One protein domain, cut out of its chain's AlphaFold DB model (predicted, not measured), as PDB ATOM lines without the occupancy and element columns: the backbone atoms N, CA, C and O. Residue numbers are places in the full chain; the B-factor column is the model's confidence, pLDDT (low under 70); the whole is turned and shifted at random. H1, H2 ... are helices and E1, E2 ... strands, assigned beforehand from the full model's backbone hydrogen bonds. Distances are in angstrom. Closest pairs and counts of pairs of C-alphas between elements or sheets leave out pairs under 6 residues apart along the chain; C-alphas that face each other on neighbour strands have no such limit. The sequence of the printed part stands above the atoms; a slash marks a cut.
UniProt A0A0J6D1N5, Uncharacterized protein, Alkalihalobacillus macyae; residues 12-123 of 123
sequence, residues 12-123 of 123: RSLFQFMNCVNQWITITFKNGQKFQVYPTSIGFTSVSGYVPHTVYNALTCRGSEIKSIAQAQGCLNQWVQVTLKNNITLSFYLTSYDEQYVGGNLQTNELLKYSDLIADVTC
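What this domain is: This is residues 12 to 123 of the 123 residues of an uncharacterized protein of Alkalihalobacillus macyae (UniProt A0A0J6D1N5). You are looking at an elongated body of two lobes that meet side by side at E3 and E7: the three-strand run E1 E2 E3 with E8 beside E1 and H1 at the far end, and the three-strand run E5 E6 E7 with E4 beside E5 and H2 at the other far end. E2 and E6 each bend sharply, folding their lobes, and H3 follows E7 beside the sheet. The 112 printed residues hold three named helices and eight named strands, in the order H1 E1 E2 E3 E4 H2 E5 E6 E7 H3 E8. The strands form one antiparallel sheet, E4 E5 E6 E7 E3 E2 E1 E8, and the class is mixed, helices and strands. It is compact, with a radius of gyration of the C-alphas of 13.3 A, and spans 39 by 26 by 23 A, only just elongated.

Where its parts are: Find C-alpha 12 at (165.213, 157.576, 201.601); from there H1 runs to residue 20 over 13.4 A. Next come E1, residues 25 to 29, and E2, residues 34 to 42, 19.7 A long. E3 is residues 46 to 52, 18.4 A, and E4 is residues 56 to 61. H2, residues 69 to 73, starts at (142.514, 128.728, 194.697). Then read E5, residues 78 to 84, 18.5 A; E6, residues 89 to 97, 18.3 A; and E7, residues 101 to 107, 18.4 A. H3 is residues 108 to 112, and E8, residues 118 to 122, ends at (153.970, 154.614, 205.791).

How they stand to each other: The sheet is strongly twisted. Look at E3 and E7, antiparallel at 155 degrees, with N 51 and O 102 2.8 A apart, within hydrogen-bond range. E1 E2 E3 and E5 E6 E7 are meanders, each strand the antiparallel neighbour of the one before. E2 bends by 77 degrees at residue 39; it pairs with E1 over residues 34 to 37, where N 27 and O 35 are 2.8 A apart, and with E3 over residues 38 to 42, where N 40 and O 48 are 2.8 A apart. E6 bends by 79 degrees at residue 94; N 82 of E5 and O 90 are 2.9 A apart, and N 95 and O 103 of E7 are 2.8 A apart. The edge strands are E8, with N 28 of E1 and O 120 2.8 A apart, and E4, with N 60 and O 81 of E5 2.8 A apart. H1 is on the sheet at a height of 6.5 A; its closest C-alphas to E2 are Met 18 and Ile 42, 5.8 A. H2 and H3 are on opposite faces. Every O i to N i+4 pair is within hydrogen-bond range in H2 and H3; H1 has 2 of 5, and 5 of 6 O i to N i+3 pairs.

The domain as a whole: The C-alphas farthest apart are those of Arg 12 and Ala 70, 40.4 A. The printed part has no cut and no long link; E4 to H2 is short, the others tight. Confidence is low, under 70, at residues 12 to 18.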
ATOM      1  N   ARG A  12     165.638 157.747 200.195       48.81
ATOM      2  CA  ARG A  12     165.213 157.576 201.601       48.81
ATOM      3  C   ARG A  12     163.986 156.676 201.771       48.81
ATOM      4  O   ARG A  12     163.897 155.978 202.779       48.81
ATOM      5  N   SER A  13     163.068 156.673 200.809       52.53
ATOM      6  CA  SER A  13     161.787 155.956 200.886       52.53
ATOM      7  C   SER A  13     161.953 154.432 200.825       52.53
ATOM      8  O   SER A  13     161.250 153.706 201.523       52.53
ATOM      9  N   LEU A  14     162.939 153.926 200.078       53.09
ATOM     10  CA  LEU A  14     163.258 152.491 200.041       53.09
ATOM     11  C   LEU A  14     164.010 151.996 201.279       53.09
ATOM     12  O   LEU A  14     163.774 150.876 201.724       53.09
ATOM     13  N   PHE A  15     164.875 152.819 201.879       56.53
ATOM     14  CA  PHE A  15     165.541 152.452 203.135       56.53
ATOM     15  C   PHE A  15     164.575 152.443 204.328       56.53
ATOM     16  O   PHE A  15     164.734 151.619 205.225       56.53
ATOM     17  N   GLN A  16     163.547 153.299 204.328       59.69
ATOM     18  CA  GLN A  16     162.464 153.231 205.317       59.69
ATOM     19  C   GLN A  16     161.682 151.918 205.226       59.69
ATOM     20  O   GLN A  16     161.322 151.365 206.261       59.69
ATOM     21  N   PHE A  17     161.518 151.374 204.015       64.38
ATOM     22  CA  PHE A  17     160.838 150.102 203.770       64.38
ATOM     23  C   PHE A  17     161.424 148.959 204.612       64.38
ATOM     24  O   PHE A  17     160.672 148.183 205.194       64.38
ATOM     25  N   MET A  18     162.755 148.889 204.756       68.38
ATOM     26  CA  MET A  18     163.436 147.822 205.511       68.38
ATOM     27  C   MET A  18     163.058 147.772 206.997       68.38
ATOM     28  O   MET A  18     163.122 146.706 207.601       68.38
ATOM     29  N   ASN A  19     162.627 148.893 207.584       73.06
ATOM     30  CA  ASN A  19     162.178 148.935 208.979       73.06
ATOM     31  C   ASN A  19     160.731 148.448 209.152       73.06
ATOM     32  O   ASN A  19     160.230 148.374 210.272       73.06
ATOM     33  N   CYS A  20     160.057 148.114 208.053       80.38
ATOM     34  CA  CYS A  20     158.631 147.832 208.037       80.38
ATOM     35  C   CYS A  20     158.274 146.356 207.901       80.38
ATOM     36  O   CYS A  20     157.135 146.010 207.599       80.38
ATOM     37  N   VAL A  21     159.246 145.478 208.140       87.56
ATOM     38  CA  VAL A  21     159.026 144.032 208.182       87.56
ATOM     39  C   VAL A  21     158.032 143.687 209.300       87.56
ATOM     40  O   VAL A  21     158.118 144.225 210.401       87.56
ATOM     41  N   ASN A  22     157.124 142.750 209.024       90.12
ATOM     42  CA  ASN A  22     156.092 142.246 209.937       90.12
ATOM     43  C   ASN A  22     155.050 143.288 210.379       90.12
ATOM     44  O   ASN A  22     154.501 143.196 211.476       90.12
ATOM     45  N   GLN A  23     154.751 144.260 209.519       91.31
ATOM     46  CA  GLN A  23     153.643 145.194 209.702       91.31
ATOM     47  C   GLN A  23     152.981 145.529 208.365       91.31
ATOM     48  O   GLN A  23     153.579 145.369 207.303       91.31
ATOM     49  N   TRP A  24     151.724 145.970 208.410       91.06
ATOM     50  CA  TRP A  24     151.045 146.477 207.222       91.06
ATOM     51  C   TRP A  24     151.653 147.809 206.820       91.06
ATOM     52  O   TRP A  24     151.655 148.749 207.606       91.06
ATOM     53  N   ILE A  25     152.107 147.896 205.576       91.19
ATOM     54  CA  ILE A  25     152.635 149.135 205.018       91.19
ATOM     55  C   ILE A  25     151.671 149.698 203.994       91.19
ATOM     56  O   ILE A  25     151.005 148.949 203.280       91.19
ATOM     57  N   THR A  26     151.632 151.018 203.883       91.62
ATOM     58  CA  THR A  26     150.903 151.727 202.835       91.62
ATOM     59  C   THR A  26     151.894 152.445 201.933       91.62
ATOM     60  O   THR A  26     152.565 153.383 202.351       91.62
ATOM     61  N   ILE A  27     151.958 152.025 200.674       89.06
ATOM     62  CA  ILE A  27     152.727 152.686 199.621       89.06
ATOM     63  C   ILE A  27     151.793 153.669 198.923       89.06
ATOM     64  O   ILE A  27     150.808 153.256 198.306       89.06
ATOM     65  N   THR A  28     152.095 154.961 199.006       90.19
ATOM     66  CA  THR A  28     151.339 156.016 198.326       90.19
ATOM     67  C   THR A  28     152.091 156.453 197.076       90.19
ATOM     68  O   THR A  28     153.243 156.872 197.149       90.19
ATOM     69  N   PHE A  29     151.440 156.383 195.921       89.75
ATOM     70  CA  PHE A  29     151.972 156.839 194.640       89.75
ATOM     71  C   PHE A  29     151.699 158.331 194.436       89.75
ATOM     72  O   PHE A  29     150.733 158.882 194.963       89.75
ATOM     73  N   LYS A  30     152.512 158.994 193.607       89.25
ATOM     74  CA  LYS A  30     152.378 160.426 193.270       89.25
ATOM     75  C   LYS A  30     151.040 160.790 192.622       89.25
ATOM     76  O   LYS A  30     150.625 161.939 192.690       89.25
ATOM     77  N   ASN A  31     150.348 159.818 192.031       87.44
ATOM     78  CA  ASN A  31     148.998 159.986 191.490       87.44
ATOM     79  C   ASN A  31     147.879 159.797 192.541       87.44
ATOM     80  O   ASN A  31     146.705 159.782 192.183       87.44
ATOM     81  N   GLY A  32     148.230 159.616 193.819       87.38
ATOM     82  CA  GLY A  32     147.302 159.447 194.938       87.38
ATOM     83  C   GLY A  32     146.843 158.009 195.197       87.38
ATOM     84  O   GLY A  32     146.169 157.770 196.200       87.38
ATOM     85  N   GLN A  33     147.198 157.038 194.346       89.19
ATOM     86  CA  GLN A  33     146.860 155.634 194.589       89.19
ATOM     87  C   GLN A  33     147.635 155.085 195.789       89.19
ATOM     88  O   GLN A  33     148.802 155.413 195.992       89.19
ATOM     89  N   LYS A  34     146.979 154.233 196.578       91.06
ATOM     90  CA  LYS A  34     147.547 153.629 197.785       91.06
ATOM     91  C   LYS A  34     147.483 152.116 197.701       91.06
ATOM     92  O   LYS A  34     146.410 151.576 197.434       91.06
ATOM     93  N   PHE A  35     148.602 151.450 197.963       90.62
ATOM     94  CA  PHE A  35     148.697 149.994 198.009       90.62
ATOM     95  C   PHE A  35     149.130 149.538 199.390       90.62
ATOM     96  O   PHE A  35     150.115 150.039 199.927       90.62
ATOM     97  N   GLN A  36     148.391 148.584 199.950       91.69
ATOM     98  CA  GLN A  36     148.720 147.982 201.233       91.69
ATOM     99  C   GLN A  36     149.364 146.621 201.033       91.69
ATOM    100  O   GLN A  36     148.809 145.782 200.332       91.69
ATOM    101  N   VAL A  37     150.519 146.386 201.643       91.94
ATOM    102  CA  VAL A  37     151.188 145.079 201.597       91.94
ATOM    103  C   VAL A  37     151.734 144.726 202.975       91.94
ATOM    104  O   VAL A  37     151.891 145.598 203.826       91.94
ATOM    105  N   TYR A  38     152.004 143.446 203.202       93.62
ATOM    106  CA  TYR A  38     152.575 142.952 204.451       93.62
ATOM    107  C   TYR A  38     153.907 142.254 204.156       93.62
ATOM    108  O   TYR A  38     153.912 141.065 203.820       93.62
ATOM    109  N   PRO A  39     155.045 142.964 204.204       91.94
ATOM    110  CA  PRO A  39     156.347 142.348 204.005       91.94
ATOM    111  C   PRO A  39     156.729 141.482 205.211       91.94
ATOM    112  O   PRO A  39     156.723 141.934 206.353       91.94
ATOM    113  N   THR A  40     157.114 140.235 204.961       93.06
ATOM    114  CA  THR A  40     157.665 139.311 205.971       93.06
ATOM    115  C   THR A  40     159.188 139.253 205.929       93.06
ATOM    116  O   THR A  40     159.826 138.859 206.902       93.06
ATOM    117  N   SER A  41     159.790 139.663 204.812       90.00
ATOM    118  CA  SER A  41     161.234 139.806 204.663       90.00
ATOM    119  C   SER A  41     161.549 140.838 203.588       90.00
ATOM    120  O   SER A  41     160.881 140.890 202.555       90.00
ATOM    121  N   ILE A  42     162.568 141.662 203.817       86.50
ATOM    122  CA  ILE A  42     163.045 142.655 202.854       86.50
ATOM    123  C   ILE A  42     164.553 142.484 202.733       86.50
ATOM    124  O   ILE A  42     165.285 142.644 203.707       86.50
ATOM    125  N   GLY A  43     165.008 142.147 201.532       83.31
ATOM    126  CA  GLY A  43     166.415 142.021 201.190       83.31
ATOM    127  C   GLY A  43     166.788 142.874 199.981       83.31
ATOM    128  O   GLY A  43     165.941 143.416 199.268       83.31
ATOM    129  N   PHE A  44     168.091 142.952 199.714       79.75
ATOM    130  CA  PHE A  44     168.623 143.707 198.575       79.75
ATOM    131  C   PHE A  44     168.136 143.182 197.219       79.75
ATOM    132  O   PHE A  44     167.986 143.955 196.277       79.75
ATOM    133  N   THR A  45     167.887 141.877 197.110       85.50
ATOM    134  CA  THR A  45     167.491 141.218 195.858       85.50
ATOM    135  C   THR A  45     165.996 140.930 195.776       85.50
ATOM    136  O   THR A  45     165.443 140.911 194.675       85.50
ATOM    137  N   SER A  46     165.329 140.720 196.912       88.44
ATOM    138  CA  SER A  46     163.919 140.344 196.950       88.44
ATOM    139  C   SER A  46     163.188 140.863 198.180       88.44
ATOM    140  O   SER A  46     163.764 140.970 199.262       88.44
ATOM    141  N   VAL A  47     161.884 141.072 198.021       90.38
ATOM    142  CA  VAL A  47     160.930 141.327 199.104       90.38
ATOM    143  C   VAL A  47     159.922 140.187 199.145       90.38
ATOM    144  O   VAL A  47     159.292 139.892 198.132       90.38
ATOM    145  N   SER A  48     159.756 139.571 200.311       93.38
ATOM    146  CA  SER A  48     158.769 138.525 200.577       93.38
ATOM    147  C   SER A  48     157.604 139.102 201.364       93.38
ATOM    148  O   SER A  48     157.809 139.936 202.247       93.38
ATOM    149  N   GLY A  49     156.386 138.638 201.106       94.56
ATOM    150  CA  GLY A  49     155.241 139.070 201.895       94.56
ATOM    151  C   GLY A  49     153.899 138.641 201.336       94.56
ATOM    152  O   GLY A  49     153.819 137.772 200.467       94.56
ATOM    153  N   TYR A  50     152.860 139.294 201.846       95.62
ATOM    154  CA  TYR A  50     151.478 139.115 201.428       95.62
ATOM    155  C   TYR A  50     150.940 140.379 200.764       95.62
ATOM    156  O   TYR A  50     151.171 141.501 201.225       95.62
ATOM    157  N   VAL A  51     150.194 140.180 199.683       94.56
ATOM    158  CA  VAL A  51     149.530 141.233 198.917       94.56
ATOM    159  C   VAL A  51     148.026 140.945 198.913       94.56
ATOM    160  O   VAL A  51     147.627 139.864 198.483       94.56
ATOM    161  N   PRO A  52     147.173 141.874 199.370       94.75
ATOM    162  CA  PRO A  52     145.726 141.731 199.274       94.75
ATOM    163  C   PRO A  52     145.245 141.705 197.823       94.75
ATOM    164  O   PRO A  52     145.729 142.478 196.989       94.75
ATOM    165  N   HIS A  53     144.200 140.923 197.539       94.38
ATOM    166  CA  HIS A  53     143.538 140.923 196.221       94.38
ATOM    167  C   HIS A  53     143.017 142.304 195.809       94.38
ATOM    168  O   HIS A  53     142.884 142.606 194.629       94.38
ATOM    169  N   THR A  54     142.763 143.188 196.776       92.56
ATOM    170  CA  THR A  54     142.274 144.552 196.534       92.56
ATOM    171  C   THR A  54     143.320 145.489 195.924       92.56
ATOM    172  O   THR A  54     142.948 146.570 195.458       92.56
ATOM    173  N   VAL A  55     144.601 145.117 195.918       91.12
ATOM    174  CA  VAL A  55     145.712 145.972 195.462       91.12
ATOM    175  C   VAL A  55     146.008 145.816 193.971       91.12
ATOM    176  O   VAL A  55     146.492 146.754 193.330       91.12
ATOM    177  N   TYR A  56     145.676 144.665 193.393       93.12
ATOM    178  CA  TYR A  56     145.990 144.347 192.008       93.12
ATOM    179  C   TYR A  56     144.732 144.125 191.159       93.12
ATOM    180  O   TYR A  56     143.646 143.887 191.678       93.12
ATOM    181  N   ASN A  57     144.874 144.280 189.842       94.19
ATOM    182  CA  ASN A  57     143.816 144.050 188.857       94.19
ATOM    183  C   ASN A  57     143.802 142.604 188.366       94.19
ATOM    184  O   ASN A  57     142.734 142.043 188.162       94.19
ATOM    185  N   ALA A  58     144.983 142.024 188.142       96.19
ATOM    186  CA  ALA A  58     145.113 140.663 187.645       96.19
ATOM    187  C   ALA A  58     146.385 139.994 188.174       96.19
ATOM    188  O   ALA A  58     147.446 140.621 188.243       96.19
ATOM    189  N   LEU A  59     146.278 138.701 188.471       96.88
ATOM    190  CA  LEU A  59     147.405 137.802 188.673       96.88
ATOM    191  C   LEU A  59     147.385 136.784 187.531       96.88
ATOM    192  O   LEU A  59     146.405 136.067 187.363       96.88
ATOM    193  N   THR A  60     148.426 136.743 186.706       97.44
ATOM    194  CA  THR A  60     148.454 135.961 185.461       97.44
ATOM    195  C   THR A  60     149.576 134.936 185.470       97.44
ATOM    196  O   THR A  60     150.736 135.247 185.724       97.44
ATOM    197  N   CYS A  61     149.231 133.699 185.142       96.69
ATOM    198  CA  CYS A  61     150.131 132.562 185.069       96.69
ATOM    199  C   CYS A  61     149.997 131.915 183.694       96.69
ATOM    200  O   CYS A  61     148.907 131.511 183.290       96.69
ATOM    201  N   ARG A  62     151.107 131.853 182.944       93.12
ATOM    202  CA  ARG A  62     151.144 131.308 181.572       93.12
ATOM    203  C   ARG A  62     150.080 131.933 180.649       93.12
ATOM    204  O   ARG A  62     149.436 131.243 179.867       93.12
ATOM    205  N   GLY A  63     149.864 133.242 180.788       91.81
ATOM    206  CA  GLY A  63     148.880 134.005 180.011       91.81
ATOM    207  C   GLY A  63     147.423 133.859 180.467       91.81
ATOM    208  O   GLY A  63     146.556 134.511 179.897       91.81
ATOM    209  N   SER A  64     147.139 133.050 181.492       94.94
ATOM    210  CA  SER A  64     145.794 132.886 182.059       94.94
ATOM    211  C   SER A  64     145.683 133.560 183.421       94.94
ATOM    212  O   SER A  64     146.587 133.464 184.248       94.94
ATOM    213  N   GLU A  65     144.574 134.247 183.663       96.25
ATOM    214  CA  GLU A  65     144.313 134.909 184.939       96.25
ATOM    215  C   GLU A  65     143.929 133.890 186.026       96.25
ATOM    216  O   GLU A  65     143.107 132.998 185.803       96.25
ATOM    217  N   ILE A  66     144.518 134.038 187.210       96.06
ATOM    218  CA  ILE A  66     144.207 133.269 188.412       96.06
ATOM    219  C   ILE A  66     143.060 133.976 189.137       96.06
ATOM    220  O   ILE A  66     143.235 135.080 189.640       96.06
ATOM    221  N   LYS A  67     141.891 133.330 189.205       93.00
ATOM    222  CA  LYS A  67     140.685 133.852 189.881       93.00
ATOM    223  C   LYS A  67     140.231 133.000 191.058       93.00
ATOM    224  O   LYS A  67     139.296 133.364 191.764       93.00
ATOM    225  N   SER A  68     140.844 131.837 191.253       93.69
ATOM    226  CA  SER A  68     140.465 130.889 192.298       93.69
ATOM    227  C   SER A  68     141.670 130.127 192.835       93.69
ATOM    228  O   SER A  68     142.684 129.971 192.151       93.69
ATOM    229  N   ILE A  69     141.511 129.577 194.040       95.19
ATOM    230  CA  ILE A  69     142.514 128.728 194.697       95.19
ATOM    231  C   ILE A  69     142.881 127.528 193.808       95.19
ATOM    232  O   ILE A  69     144.057 127.207 193.663       95.19
ATOM    233  N   ALA A  70     141.900 126.900 193.150       94.69
ATOM    234  CA  ALA A  70     142.138 125.759 192.265       94.69
ATOM    235  C   ALA A  70     143.030 126.120 191.064       94.69
ATOM    236  O   ALA A  70     143.921 125.357 190.701       94.69
ATOM    237  N   GLN A  71     142.836 127.305 190.474       95.00
ATOM    238  CA  GLN A  71     143.709 127.801 189.404       95.00
ATOM    239  C   GLN A  71     145.104 128.151 189.930       95.00
ATOM    240  O   GLN A  71     146.100 127.879 189.261       95.00
ATOM    241  N   ALA A  72     145.186 128.710 191.141       95.62
ATOM    242  CA  ALA A  72     146.450 129.073 191.763       95.62
ATOM    243  C   ALA A  72     147.338 127.853 192.043       95.62
ATOM    244  O   ALA A  72     148.552 127.958 191.894       95.62
ATOM    245  N   GLN A  73     146.758 126.691 192.379       95.19
ATOM    246  CA  GLN A  73     147.515 125.466 192.683       95.19
ATOM    247  C   GLN A  73     148.502 125.073 191.574       95.19
ATOM    248  O   GLN A  73     149.631 124.692 191.874       95.19
ATOM    249  N   GLY A  74     148.127 125.223 190.298       94.50
ATOM    250  CA  GLY A  74     149.012 124.927 189.161       94.50
ATOM    251  C   GLY A  74     150.159 125.930 188.957       94.50
ATOM    252  O   GLY A  74     151.072 125.677 188.166       94.50
ATOM    253  N   CYS A  75     150.111 127.055 189.669       96.50
ATOM    254  CA  CYS A  75     151.008 128.200 189.541       96.50
ATOM    255  C   CYS A  75     151.797 128.494 190.823       96.50
ATOM    256  O   CYS A  75     152.640 129.391 190.824       96.50
ATOM    257  N   LEU A  76     151.549 127.750 191.906       97.00
ATOM    258  CA  LEU A  76     152.363 127.827 193.115       97.00
ATOM    259  C   LEU A  76     153.812 127.435 192.802       97.00
ATOM    260  O   LEU A  76     154.076 126.539 191.997       97.00
ATOM    261  N   ASN A  77     154.745 128.096 193.482       96.62
ATOM    262  CA  ASN A  77     156.190 127.961 193.312       96.62
ATOM    263  C   ASN A  77     156.664 128.263 191.881       96.62
ATOM    264  O   ASN A  77     157.594 127.636 191.371       96.62
ATOM    265  N   GLN A  78     156.003 129.206 191.211       96.06
ATOM    266  CA  GLN A  78     156.363 129.665 189.872       96.06
ATOM    267  C   GLN A  78     156.309 131.192 189.799       96.06
ATOM    268  O   GLN A  78     155.628 131.861 190.579       96.06
ATOM    269  N   TRP A  79     157.029 131.739 188.821       95.94
ATOM    270  CA  TRP A  79     156.899 133.142 188.453       95.94
ATOM    271  C   TRP A  79     155.569 133.370 187.735       95.94
ATOM    272  O   TRP A  79     155.269 132.734 186.723       95.94
ATOM    273  N   VAL A  80     154.794 134.305 188.267       96.88
ATOM    274  CA  VAL A  80     153.555 134.829 187.697       96.88
ATOM    275  C   VAL A  80     153.700 136.336 187.500       96.88
ATOM    276  O   VAL A  80     154.641 136.959 187.996       96.88
ATOM    277  N   GLN A  81     152.777 136.937 186.764       96.94
ATOM    278  CA  GLN A  81     152.715 138.381 186.584       96.94
ATOM    279  C   GLN A  81     151.606 138.952 187.458       96.94
ATOM    280  O   GLN A  81     150.451 138.547 187.339       96.94
ATOM    281  N   VAL A  82     151.941 139.906 188.319       95.44
ATOM    282  CA  VAL A  82     150.948 140.705 189.040       95.44
ATOM    283  C   VAL A  82     150.833 142.057 188.359       95.44
ATOM    284  O   VAL A  82     151.825 142.758 188.187       95.44
ATOM    285  N   THR A  83     149.624 142.422 187.945       95.12
ATOM    286  CA  THR A  83     149.334 143.743 187.382       95.12
ATOM    287  C   THR A  83     148.560 144.549 188.407       95.12
ATOM    288  O   THR A  83     147.411 144.237 188.716       95.12
ATOM    289  N   LEU A  84     149.202 145.576 188.951       92.25
ATOM    290  CA  LEU A  84     148.648 146.467 189.962       92.25
ATOM    291  C   LEU A  84     147.548 147.368 189.376       92.25
ATOM    292  O   LEU A  84     147.441 147.550 188.161       92.25
ATOM    293  N   LYS A  85     146.750 148.001 190.244       90.50
ATOM    294  CA  LYS A  85     145.670 148.927 189.836       90.50
ATOM    295  C   LYS A  85     146.125 150.159 189.050       90.50
ATOM    296  O   LYS A  85     145.306 150.845 188.447       90.50
ATOM    297  N   ASN A  86     147.417 150.457 189.067       88.12
ATOM    298  CA  ASN A  86     148.041 151.530 188.298       88.12
ATOM    299  C   ASN A  86     148.674 151.036 186.984       88.12
ATOM    300  O   ASN A  86     149.441 151.768 186.367       88.12
ATOM    301  N   ASN A  87     148.355 149.805 186.566       90.12
ATOM    302  CA  ASN A  87     148.890 149.117 185.389       90.12
ATOM    303  C   ASN A  87     150.396 148.814 185.444       90.12
ATOM    304  O   ASN A  87     150.980 148.443 184.429       90.12
ATOM    305  N   ILE A  88     151.030 148.929 186.615       90.50
ATOM    306  CA  ILE A  88     152.381 148.405 186.810       90.50
ATOM    307  C   ILE A  88     152.303 146.881 186.836       90.50
ATOM    308  O   ILE A  88     151.600 146.308 187.670       90.50
ATOM    309  N   THR A  89     153.050 146.230 185.950       93.44
ATOM    310  CA  THR A  89     153.215 144.775 185.950       93.44
ATOM    311  C   THR A  89     154.556 144.411 186.573       93.44
ATOM    312  O   THR A  89     155.589 144.957 186.180       93.44
ATOM    313  N   LEU A  90     154.525 143.492 187.537       93.56
ATOM    314  CA  LEU A  90     155.701 142.979 188.238       93.56
ATOM    315  C   LEU A  90     155.767 141.457 188.133       93.56
ATOM    316  O   LEU A  90     154.739 140.771 188.129       93.56
ATOM    317  N   SER A  91     156.986 140.930 188.112       95.19
ATOM    318  CA  SER A  91     157.252 139.506 188.295       95.19
ATOM    319  C   SER A  91     157.072 139.144 189.768       95.19
ATOM    320  O   SER A  91     157.779 139.658 190.636       95.19
ATOM    321  N   PHE A  92     156.147 138.232 190.051       96.25
ATOM    322  CA  PHE A  92     155.820 137.769 191.396       96.25
ATOM    323  C   PHE A  92     156.030 136.262 191.488       96.25
ATOM    324  O   PHE A  92     155.451 135.501 190.720       96.25
ATOM    325  N   TYR A  93     156.864 135.805 192.412       97.06
ATOM    326  CA  TYR A  93     157.027 134.381 192.676       97.06
ATOM    327  C   TYR A  93     155.960 133.933 193.672       97.06
ATOM    328  O   TYR A  93     156.088 134.197 194.869       97.06
ATOM    329  N   LEU A  94     154.904 133.293 193.174       97.75
ATOM    330  CA  LEU A  94     153.721 132.931 193.951       97.75
ATOM    331  C   LEU A  94     154.015 131.730 194.858       97.75
ATOM    332  O   LEU A  94     154.331 130.652 194.365       97.75
ATOM    333  N   THR A  95     153.881 131.886 196.175       97.50
ATOM    334  CA  THR A  95     154.094 130.805 197.158       97.50
ATOM    335  C   THR A  95     152.818 130.404 197.888       97.50
ATOM    336  O   THR A  95     152.694 129.250 198.294       97.50
ATOM    337  N   SER A  96     151.849 131.312 198.020       97.19
ATOM    338  CA  SER A  96     150.530 131.009 198.576       97.19
ATOM    339  C   SER A  96     149.431 131.842 197.918       97.19
ATOM    340  O   SER A  96     149.677 132.922 197.382       97.19
ATOM    341  N   TYR A  97     148.205 131.331 197.956       97.25
ATOM    342  CA  TYR A  97     147.016 132.002 197.442       97.25
ATOM    343  C   TYR A  97     145.819 131.581 198.296       97.25
ATOM    344  O   TYR A  97     145.543 130.384 198.403       97.25
ATOM    345  N   ASP A  98     145.111 132.544 198.879       95.06
ATOM    346  CA  ASP A  98     143.881 132.317 199.641       95.06
ATOM    347  C   ASP A  98     142.766 133.286 199.206       95.06
ATOM    348  O   ASP A  98     142.835 133.885 198.133       95.06
ATOM    349  N   GLU A  99     141.689 133.395 199.983       92.62
ATOM    350  CA  GLU A  99     140.530 134.236 199.654       92.62
ATOM    351  C   GLU A  99     140.784 135.744 199.786       92.62
ATOM    352  O   GLU A  99     140.045 136.539 199.208       92.62
ATOM    353  N   GLN A 100     141.803 136.158 200.538       92.94
ATOM    354  CA  GLN A 100     142.071 137.561 200.868       92.94
ATOM    355  C   GLN A 100     143.421 138.046 200.334       92.94
ATOM    356  O   GLN A 100     143.539 139.208 199.927       92.94
ATOM    357  N   TYR A 101     144.419 137.165 200.291       95.25
ATOM    358  CA  TYR A 101     145.801 137.507 200.007       95.25
ATOM    359  C   TYR A 101     146.470 136.517 199.056       95.25
ATOM    360  O   TYR A 101     146.085 135.354 198.900       95.25
ATOM    361  N   VAL A 102     147.555 136.995 198.456       96.62
ATOM    362  CA  VAL A 102     148.556 136.173 197.780       96.62
ATOM    363  C   VAL A 102     149.896 136.367 198.466       96.62
ATOM    364  O   VAL A 102     150.301 137.496 198.749       96.62
ATOM    365  N   GLY A 103     150.571 135.266 198.770       96.88
ATOM    366  CA  GLY A 103     151.910 135.266 199.340       96.88
ATOM    367  C   GLY A 103     152.949 134.988 198.269       96.88
ATOM    368  O   GLY A 103     152.714 134.209 197.339       96.88
ATOM    369  N   GLY A 104     154.102 135.633 198.383       96.50
ATOM    370  CA  GLY A 104     155.162 135.436 197.412       96.50
ATOM    371  C   GLY A 104     156.324 136.393 197.553       96.50
ATOM    372  O   GLY A 104     156.503 137.044 198.583       96.50
ATOM    373  N   ASN A 105     157.128 136.444 196.493       94.50
ATOM    374  CA  ASN A 105     158.324 137.270 196.427       94.50
ATOM    375  C   ASN A 105     158.303 138.184 195.204       94.50
ATOM    376  O   ASN A 105     158.011 137.742 194.095       94.50
ATOM    377  N   LEU A 106     158.685 139.438 195.405       92.25
ATOM    378  CA  LEU A 106     158.973 140.405 194.353       92.25
ATOM    379  C   LEU A 106     160.479 140.601 194.244       92.25
ATOM    380  O   LEU A 106     161.196 140.533 195.245       92.25
ATOM    381  N   GLN A 107     160.960 140.886 193.038       89.62
ATOM    382  CA  GLN A 107     162.350 141.288 192.856       89.62
ATOM    383  C   GLN A 107     162.504 142.777 193.187       89.62
ATOM    384  O   GLN A 107     161.788 143.625 192.648       89.62
ATOM    385  N   THR A 108     163.451 143.112 194.067       84.00
ATOM    386  CA  THR A 108     163.641 144.496 194.534       84.00
ATOM    387  C   THR A 108     164.008 145.426 193.376       84.00
ATOM    388  O   THR A 108     163.507 146.541 193.298       84.00
ATOM    389  N   ASN A 109     164.808 144.957 192.415       84.94
ATOM    390  CA  ASN A 109     165.172 145.716 191.213       84.94
ATOM    391  C   ASN A 109     163.961 146.145 190.362       84.94
ATOM    392  O   ASN A 109     164.022 147.194 189.729       84.94
ATOM    393  N   GLU A 110     162.873 145.372 190.324       87.06
ATOM    394  CA  GLU A 110     161.650 145.766 189.627       87.06
ATOM    395  C   GLU A 110     160.911 146.861 190.389       87.06
ATOM    396  O   GLU A 110     160.455 147.815 189.769       87.06
ATOM    397  N   LEU A 111     160.870 146.784 191.721       82.12
ATOM    398  CA  LEU A 111     160.304 147.843 192.561       82.12
ATOM    399  C   LEU A 111     161.082 149.157 192.412       82.12
ATOM    400  O   LEU A 111     160.478 150.221 192.291       82.12
ATOM    401  N   LEU A 112     162.416 149.077 192.344       82.44
ATOM    402  CA  LEU A 112     163.296 150.234 192.152       82.44
ATOM    403  C   LEU A 112     163.026 150.979 190.837       82.44
ATOM    404  O   LEU A 112     163.177 152.194 190.803       82.44
ATOM    405  N   LYS A 113     162.581 150.298 189.771       86.81
ATOM    406  CA  LYS A 113     162.231 150.958 188.495       86.81
ATOM    407  C   LYS A 113     161.069 151.943 188.636       86.81
ATOM    408  O   LYS A 113     160.914 152.822 187.795       86.81
ATOM    409  N   TYR A 114     160.250 151.776 189.670       86.44
ATOM    410  CA  TYR A 114     159.062 152.584 189.920       86.44
ATOM    411  C   TYR A 114     159.194 153.454 191.175       86.44
ATOM    412  O   TYR A 114     158.209 154.068 191.584       86.44
ATOM    413  N   SER A 115     160.385 153.539 191.782       83.69
ATOM    414  CA  SER A 115     160.627 154.340 192.991       83.69
ATOM    415  C   SER A 115     160.265 155.811 192.784       83.69
ATOM    416  O   SER A 115     159.623 156.417 193.637       83.69
ATOM    417  N   ASP A 116     160.552 156.351 191.599       87.06
ATOM    418  CA  ASP A 116     160.218 157.720 191.209       87.06
ATOM    419  C   ASP A 116     158.704 157.992 191.163       87.06
ATOM    420  O   ASP A 116     158.296 159.155 191.137       87.06
ATOM    421  N   LEU A 117     157.860 156.955 191.145       88.44
ATOM    422  CA  LEU A 117     156.399 157.073 191.190       88.44
ATOM    423  C   LEU A 117     155.850 157.042 192.619       88.44
ATOM    424  O   LEU A 117     154.681 157.375 192.821       88.44
ATOM    425  N   ILE A 118     156.667 156.658 193.600       86.81
ATOM    426  CA  ILE A 118     156.291 156.599 195.009       86.81
ATOM    427  C   ILE A 118     156.406 158.009 195.598       86.81
ATOM    428  O   ILE A 118     157.389 158.719 195.391       86.81
ATOM    429  N   ALA A 119     155.357 158.441 196.290       88.44
ATOM    430  CA  ALA A 119     155.316 159.701 197.022       88.44
ATOM    431  C   ALA A 119     155.681 159.505 198.495       88.44
ATOM    432  O   ALA A 119     156.409 160.319 199.050       88.44
ATOM    433  N   ASP A 120     155.166 158.439 199.110       87.81
ATOM    434  CA  ASP A 120     155.368 158.144 200.525       87.81
ATOM    435  C   ASP A 120     155.243 156.640 200.803       87.81
ATOM    436  O   ASP A 120     154.547 155.916 200.083       87.81
ATOM    437  N   VAL A 121     155.903 156.185 201.867       85.31
ATOM    438  CA  VAL A 121     155.747 154.840 202.422       85.31
ATOM    439  C   VAL A 121     155.511 154.986 203.917       85.31
ATOM    440  O   VAL A 121     156.401 155.417 204.647       85.31
ATOM    441  N   THR A 122     154.324 154.591 204.371       87.12
ATOM    442  CA  THR A 122     153.970 154.614 205.791       87.12
ATOM    443  C   THR A 122     153.904 153.204 206.356       87.12
ATOM    444  O   THR A 122     153.344 152.296 205.734       87.12
ATOM    445  N   CYS A 123     154.438 153.078 207.559       83.62
ATOM    446  CA  CYS A 123     154.342 151.958 208.475       83.62
ATOM    447  C   CYS A 123     153.847 152.610 209.782       83.62
ATOM    448  O   CYS A 123     152.826 152.145 210.313       83.62
TER     449      CYS A 123